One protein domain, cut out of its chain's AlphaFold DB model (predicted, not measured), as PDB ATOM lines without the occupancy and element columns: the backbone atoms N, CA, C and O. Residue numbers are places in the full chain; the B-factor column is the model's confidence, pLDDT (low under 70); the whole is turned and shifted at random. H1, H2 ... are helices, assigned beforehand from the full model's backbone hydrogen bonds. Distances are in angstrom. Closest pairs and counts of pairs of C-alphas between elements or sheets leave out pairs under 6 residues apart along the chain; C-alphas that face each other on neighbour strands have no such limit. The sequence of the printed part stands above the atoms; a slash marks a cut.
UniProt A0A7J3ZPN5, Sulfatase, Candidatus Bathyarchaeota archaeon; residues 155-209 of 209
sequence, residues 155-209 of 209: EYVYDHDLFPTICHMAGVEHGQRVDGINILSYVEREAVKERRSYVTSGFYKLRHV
ATOM      1  N   GLU A 155     260.962 219.589 125.247       93.94
ATOM      2  CA  GLU A 155     260.961 218.199 124.785       93.94
ATOM      3  C   GLU A 155     261.407 218.139 123.325       93.94
ATOM      4  O   GLU A 155     261.173 219.051 122.532       93.94
ATOM      5  N   TYR A 156     262.013 217.019 122.950       94.88
ATOM      6  CA  TYR A 156     262.441 216.782 121.582       94.88
ATOM      7  C   TYR A 156     261.257 216.500 120.644       94.88
ATOM      8  O   TYR A 156     260.520 215.519 120.814       94.88
ATOM      9  N   VAL A 157     261.139 217.325 119.602       95.19
ATOM     10  CA  VAL A 157     260.093 217.256 118.573       95.19
ATOM     11  C   VAL A 157     260.695 217.257 117.171       95.19
ATOM     12  O   VAL A 157     261.793 217.773 116.960       95.19
ATOM     13  N   TYR A 158     259.966 216.686 116.218       95.50
ATOM     14  CA  TYR A 158     260.268 216.782 114.793       95.50
ATOM     15  C   TYR A 158     259.183 217.558 114.047       95.50
ATOM     16  O   TYR A 158     258.026 217.597 114.456       95.50
ATOM     17  N   ASP A 159     259.538 218.087 112.883       94.94
ATOM     18  CA  ASP A 159     258.607 218.657 111.907       94.94
ATOM     19  C   ASP A 159     257.451 217.699 111.548       94.94
ATOM     20  O   ASP A 159     256.286 218.099 111.504       94.94
ATOM     21  N   HIS A 160     257.740 216.408 111.377       94.69
ATOM     22  CA  HIS A 160     256.743 215.388 111.049       94.69
ATOM     23  C   HIS A 160     255.798 215.025 112.211       94.69
ATOM     24  O   HIS A 160     254.809 214.323 111.984       94.69
ATOM     25  N   ASP A 161     256.036 215.530 113.427       95.94
ATOM     26  CA  ASP A 161     255.059 215.456 114.522       95.94
ATOM     27  C   ASP A 161     253.848 216.371 114.272       95.94
ATOM     28  O   ASP A 161     252.765 216.144 114.823       95.94
ATOM     29  N   LEU A 162     253.980 217.384 113.405       96.19
ATOM     30  CA  LEU A 162     252.877 218.290 113.088       96.19
ATOM     31  C   LEU A 162     251.706 217.577 112.419       96.19
ATOM     32  O   LEU A 162     250.563 217.912 112.713       96.19
ATOM     33  N   PHE A 163     251.954 216.587 111.561       95.69
ATOM     34  CA  PHE A 163     250.876 215.874 110.875       95.69
ATOM     35  C   PHE A 163     249.890 215.191 111.847       95.69
ATOM     36  O   PHE A 163     248.713 215.568 111.839       95.69
ATOM     37  N   PRO A 164     250.311 214.251 112.723       95.56
ATOM     38  CA  PRO A 164     249.387 213.628 113.673       95.56
ATOM     39  C   PRO A 164     248.808 214.635 114.676       95.56
ATOM     40  O   PRO A 164     247.653 214.494 115.079       95.56
ATOM     41  N   THR A 165     249.562 215.677 115.039       95.12
ATOM     42  CA  THR A 165     249.104 216.741 115.949       95.12
ATOM     43  C   THR A 165     247.978 217.580 115.333       95.12
ATOM     44  O   THR A 165     246.952 217.809 115.973       95.12
ATOM     45  N   ILE A 166     248.113 217.998 114.070       95.19
ATOM     46  CA  ILE A 166     247.077 218.745 113.338       95.19
ATOM     47  C   ILE A 166     245.840 217.872 113.121       95.19
ATOM     48  O   ILE A 166     244.725 218.343 113.340       95.19
ATOM     49  N   CYS A 167     246.012 216.600 112.746       94.50
ATOM     50  CA  CYS A 167     244.895 215.661 112.627       94.50
ATOM     51  C   CYS A 167     244.125 215.524 113.948       94.50
ATOM     52  O   CYS A 167     242.895 215.589 113.941       94.50
ATOM     53  N   HIS A 168     244.840 215.407 115.072       92.88
ATOM     54  CA  HIS A 168     244.239 215.359 116.402       92.88
ATOM     55  C   HIS A 168     243.431 216.629 116.717       92.88
ATOM     56  O   HIS A 168     242.247 216.523 117.030       92.88
ATOM     57  N   MET A 169     244.018 217.820 116.544       93.31
ATOM     58  CA  MET A 169     243.324 219.102 116.770       93.31
ATOM     59  C   MET A 169     242.109 219.298 115.852       93.31
ATOM     60  O   MET A 169     241.119 219.909 116.245       93.31
ATOM     61  N   ALA A 170     242.162 218.773 114.626       92.19
ATOM     62  CA  ALA A 170     241.060 218.843 113.669       92.19
ATOM     63  C   ALA A 170     239.966 217.779 113.901       92.19
ATOM     64  O   ALA A 170     238.944 217.800 113.206       92.19
ATOM     65  N   GLY A 171     240.173 216.835 114.829       91.88
ATOM     66  CA  GLY A 171     239.279 215.695 115.051       91.88
ATOM     67  C   GLY A 171     239.216 214.730 113.861       91.88
ATOM     68  O   GLY A 171     238.172 214.131 113.608       91.88
ATOM     69  N   VAL A 172     240.304 214.620 113.092       92.94
ATOM     70  CA  VAL A 172     240.403 213.775 111.894       92.94
ATOM     71  C   VAL A 172     241.240 212.538 112.202       92.94
ATOM     72  O   VAL A 172     242.408 212.637 112.572       92.94
ATOM     73  N   GLU A 173     240.677 211.353 111.980       93.50
ATOM     74  CA  GLU A 173     241.454 210.113 111.983       93.50
ATOM     75  C   GLU A 173     242.268 210.007 110.687       93.50
ATOM     76  O   GLU A 173     241.708 209.917 109.595       93.50
ATOM     77  N   HIS A 174     243.600 210.006 110.788       91.31
ATOM     78  CA  HIS A 174     244.460 209.914 109.603       91.31
ATOM     79  C   HIS A 174     244.600 208.485 109.060       91.31
ATOM     80  O   HIS A 174     244.965 208.314 107.901       91.31
ATOM     81  N   GLY A 175     244.356 207.444 109.871       89.81
ATOM     82  CA  GLY A 175     244.371 206.026 109.461       89.81
ATOM     83  C   GLY A 175     245.710 205.484 108.926       89.81
ATOM     84  O   GLY A 175     245.824 204.304 108.601       89.81
ATOM     85  N   GLN A 176     246.728 206.335 108.823       89.69
ATOM     86  CA  GLN A 176     248.054 206.025 108.302       89.69
ATOM     87  C   GLN A 176     249.035 205.742 109.437       89.69
ATOM     88  O   GLN A 176     248.993 206.390 110.480       89.69
ATOM     89  N   ARG A 177     249.964 204.810 109.216       92.88
ATOM     90  CA  ARG A 177     251.119 204.654 110.100       92.88
ATOM     91  C   ARG A 177     252.084 205.809 109.838       92.88
ATOM     92  O   ARG A 177     252.563 205.945 108.717       92.88
ATOM     93  N   VAL A 178     252.358 206.595 110.870       94.50
ATOM     94  CA  VAL A 178     253.307 207.713 110.841       94.50
ATOM     95  C   VAL A 178     254.328 207.543 111.960       94.50
ATOM     96  O   VAL A 178     254.019 206.916 112.972       94.50
ATOM     97  N   ASP A 179     255.535 208.069 111.757       92.88
ATOM     98  CA  ASP A 179     256.607 208.044 112.765       92.88
ATOM     99  C   ASP A 179     256.470 209.183 113.793       92.88
ATOM    100  O   ASP A 179     257.053 209.133 114.877       92.88
ATOM    101  N   GLY A 180     255.687 210.211 113.449       93.81
ATOM    102  CA  GLY A 180     255.408 211.344 114.320       93.81
ATOM    103  C   GLY A 180     254.441 210.998 115.446       93.81
ATOM    104  O   GLY A 180     253.617 210.088 115.327       93.81
ATOM    105  N   ILE A 181     254.499 211.780 116.517       92.88
ATOM    106  CA  ILE A 181     253.611 211.675 117.677       92.88
ATOM    107  C   ILE A 181     252.785 212.952 117.836       92.88
ATOM    108  O   ILE A 181     253.170 214.021 117.373       92.88
ATOM    109  N   ASN A 182     251.640 212.852 118.513       93.44
ATOM    110  CA  ASN A 182     250.847 214.028 118.867       93.44
ATOM    111  C   ASN A 182     251.540 214.826 119.988       93.44
ATOM    112  O   ASN A 182     251.443 214.461 121.165       93.44
ATOM    113  N   ILE A 183     252.199 215.930 119.633       94.38
ATOM    114  CA  ILE A 183     252.951 216.773 120.577       94.38
ATOM    115  C   ILE A 183     252.061 217.722 121.388       94.38
ATOM    116  O   ILE A 183     252.524 218.276 122.382       94.38
ATOM    117  N   LEU A 184     250.771 217.866 121.049       92.50
ATOM    118  CA  LEU A 184     249.822 218.607 121.894       92.50
ATOM    119  C   LEU A 184     249.671 217.951 123.278       92.50
ATOM    120  O   LEU A 184     249.447 218.635 124.275       92.50
ATOM    121  N   SER A 185     249.922 216.638 123.356       91.75
ATOM    122  CA  SER A 185     249.917 215.885 124.614       91.75
ATOM    123  C   SER A 185     250.926 216.388 125.656       91.75
ATOM    124  O   SER A 185     250.779 216.067 126.831       91.75
ATOM    125  N   TYR A 186     251.930 217.184 125.268       92.19
ATOM    126  CA  TYR A 186     252.875 217.792 126.209       92.19
ATOM    127  C   TYR A 186     252.286 218.946 127.027       92.19
ATOM    128  O   TYR A 186     252.808 219.246 128.100       92.19
ATOM    129  N   VAL A 187     251.221 219.583 126.535       91.25
ATOM    130  CA  VAL A 187     250.552 220.714 127.204       91.25
ATOM    131  C   VAL A 187     249.129 220.378 127.648       91.25
ATOM    132  O   VAL A 187     248.550 221.065 128.492       91.25
ATOM    133  N   GLU A 188     248.543 219.312 127.109       86.25
ATOM    134  CA  GLU A 188     247.275 218.787 127.595       86.25
ATOM    135  C   GLU A 188     247.434 218.140 128.973       86.25
ATOM    136  O   GLU A 188     248.471 217.595 129.336       86.25
ATOM    137  N   ARG A 189     246.360 218.168 129.766       67.00
ATOM    138  CA  ARG A 189     246.341 217.589 131.123       67.00
ATOM    139  C   ARG A 189     246.355 216.056 131.138       67.00
ATOM    140  O   ARG A 189     246.276 215.464 132.215       67.00
ATOM    141  N   GLU A 190     246.393 215.417 129.973       64.44
ATOM    142  CA  GLU A 190     246.532 213.970 129.868       64.44
ATOM    143  C   GLU A 190     247.984 213.539 130.101       64.44
ATOM    144  O   GLU A 190     248.926 214.320 129.995       64.44
ATOM    145  N   ALA A 191     248.184 212.272 130.460       60.16
ATOM    146  CA  ALA A 191     249.531 211.747 130.614       60.16
ATOM    147  C   ALA A 191     250.251 211.766 129.257       60.16
ATOM    148  O   ALA A 191     249.788 211.131 128.308       60.16
ATOM    149  N   VAL A 192     251.404 212.441 129.195       68.00
ATOM    150  CA  VAL A 192     252.339 212.359 128.066       68.00
ATOM    151  C   VAL A 192     252.635 210.887 127.788       68.00
ATOM    152  O   VAL A 192     253.221 210.198 128.625       68.00
ATOM    153  N   LYS A 193     252.195 210.389 126.628       67.31
ATOM    154  CA  LYS A 193     252.285 208.957 126.300       67.31
ATOM    155  C   LYS A 193     253.676 208.552 125.829       67.31
ATOM    156  O   LYS A 193     254.069 207.407 126.033       67.31
ATOM    157  N   GLU A 194     254.416 209.481 125.232       79.88
ATOM    158  CA  GLU A 194     255.716 209.213 124.631       79.88
ATOM    159  C   GLU A 194     256.619 210.442 124.752       79.88
ATOM    160  O   GLU A 194     256.173 211.565 124.537       79.88
ATOM    161  N   ARG A 195     257.881 210.225 125.134       88.00
ATOM    162  CA  ARG A 195     258.932 211.247 125.156       88.00
ATOM    163  C   ARG A 195     260.160 210.689 124.467       88.00
ATOM    164  O   ARG A 195     260.541 209.541 124.716       88.00
ATOM    165  N   ARG A 196     260.797 211.505 123.636       92.00
ATOM    166  CA  ARG A 196     262.050 211.136 122.976       92.00
ATOM    167  C   ARG A 196     263.219 211.542 123.862       92.00
ATOM    168  O   ARG A 196     263.240 212.644 124.390       92.00
ATOM    169  N   SER A 197     264.202 210.661 124.014       93.88
ATOM    170  CA  SER A 197     265.447 210.975 124.727       93.88
ATOM    171  C   SER A 197     266.509 211.615 123.828       93.88
ATOM    172  O   SER A 197     267.524 212.088 124.333       93.88
ATOM    173  N   TYR A 198     266.296 211.609 122.509       93.25
ATOM    174  CA  TYR A 198     267.179 212.203 121.509       93.25
ATOM    175  C   TYR A 198     266.428 212.483 120.197       93.25
ATOM    176  O   TYR A 198     265.376 211.895 119.928       93.25
ATOM    177  N   VAL A 199     267.024 213.331 119.357       92.50
ATOM    178  CA  VAL A 199     266.668 213.528 117.943       92.50
ATOM    179  C   VAL A 199     267.795 213.043 117.040       92.50
ATOM    180  O   VAL A 199     268.968 213.078 117.403       92.50
ATOM    181  N   THR A 200     267.426 212.595 115.848       92.00
ATOM    182  CA  THR A 200     268.318 212.137 114.791       92.00
ATOM    183  C   THR A 200     268.031 212.974 113.558       92.00
ATOM    184  O   THR A 200     266.919 212.957 113.043       92.00
ATOM    185  N   SER A 201     269.046 213.665 113.054       89.75
ATOM    186  CA  SER A 201     268.993 214.345 111.761       89.75
ATOM    187  C   SER A 201     270.058 213.770 110.835       89.75
ATOM    188  O   SER A 201     271.077 213.239 111.287       89.75
ATOM    189  N   GLY A 202     269.817 213.843 109.531       88.75
ATOM    190  CA  GLY A 202     270.728 213.326 108.524       88.75
ATOM    191  C   GLY A 202     270.644 214.122 107.233       88.75
ATOM    192  O   GLY A 202     269.572 214.525 106.800       88.75
ATOM    193  N   PHE A 203     271.793 214.305 106.586       86.88
ATOM    194  CA  PHE A 203     271.870 214.905 105.262       86.88
ATOM    195  C   PHE A 203     272.069 213.798 104.225       86.88
ATOM    196  O   PHE A 203     273.142 213.194 104.147       86.88
ATOM    197  N   TYR A 204     271.045 213.515 103.420       82.12
ATOM    198  CA  TYR A 204     271.130 212.494 102.376       82.12
ATOM    199  C   TYR A 204     271.271 213.139 101.000       82.12
ATOM    200  O   TYR A 204     270.363 213.805 100.506       82.12
ATOM    201  N   LYS A 205     272.409 212.920 100.334       67.81
ATOM    202  CA  LYS A 205     272.557 213.311  98.930       67.81
ATOM    203  C   LYS A 205     271.801 212.288  98.088       67.81
ATOM    204  O   LYS A 205     272.300 211.179  97.894       67.81
ATOM    205  N   LEU A 206     270.608 212.647  97.608       56.81
ATOM    206  CA  LEU A 206     269.881 211.839  96.630       56.81
ATOM    207  C   LEU A 206     270.823 211.564  95.452       56.81
ATOM    208  O   LEU A 206     271.197 212.465  94.701       56.81
ATOM    209  N   ARG A 207     271.267 210.312  95.317       48.00
ATOM    210  CA  ARG A 207     271.872 209.853  94.071       48.00
ATOM    211  C   ARG A 207     270.718 209.775  93.085       48.00
ATOM    212  O   ARG A 207     269.893 208.877  93.207       48.00
ATOM    213  N   HIS A 208     270.631 210.738  92.172       46.38
ATOM    214  CA  HIS A 208     269.806 210.567  90.984       46.38
ATOM    215  C   HIS A 208     270.271 209.275  90.305       46.38
ATOM    216  O   HIS A 208     271.447 209.156  89.951       46.38
ATOM    217  N   VAL A 209     269.377 208.288  90.269       41.75
ATOM    218  CA  VAL A 209     269.518 207.065  89.475       41.75
ATOM    219  C   VAL A 209     269.118 207.392  88.046       41.75
ATOM    220  O   VAL A 209     268.124 208.139  87.894       41.75
TER     221      VAL A 209
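AT A GLANCE: This is residues 155 to 209 of the 209 residues of the protein "Sulfatase" of Candidatus Bathyarchaeota archaeon (UniProt A0A7J3ZPN5). Little regular structure: a small body in which the helix H1 and the one-turn helix H2 that packs on it have the loops of residues 170 to 182 and 187 to 201 mostly to one side of them, with a tail, residues 202 to 209, sticking out and making the length. The loop of residues 170 to 182 folds back from the end of H1 to H2. The printed part has 55 residues, with two named helices, H1 then H2, and no named strand; the class is all helix, with 15 residues in named elements. It is loose, with a radius of gyration of the C-alphas of 14.0 A and spans of 47 by 27 by 14 A.

IN THESE COORDINATES: H1, residues 159 to 169, begins at C-alpha 159 (258.607, 218.657, 111.907) and measures 16.0 A. H2, residues 183 to 186, ends at C-alpha 186 (252.875, 217.792, 126.209).

HOW THE PARTS SIT: H1 and H2 touch, the closest C-alphas being those of Thr 165 and Ile 183, 6.0 A apart. In H1, 5 of 7 O i to N i+4 pairs are within hydrogen-bond range; H2 is too short for such a pair.

THE WHOLE: Without residues 202 to 209, which stand free, the body spans 28 by 26 by 14 A. The printed part has no cut. The link H1 to H2 is long. pLDDT is under 70 at residues 189 to 193 and 205 to 209.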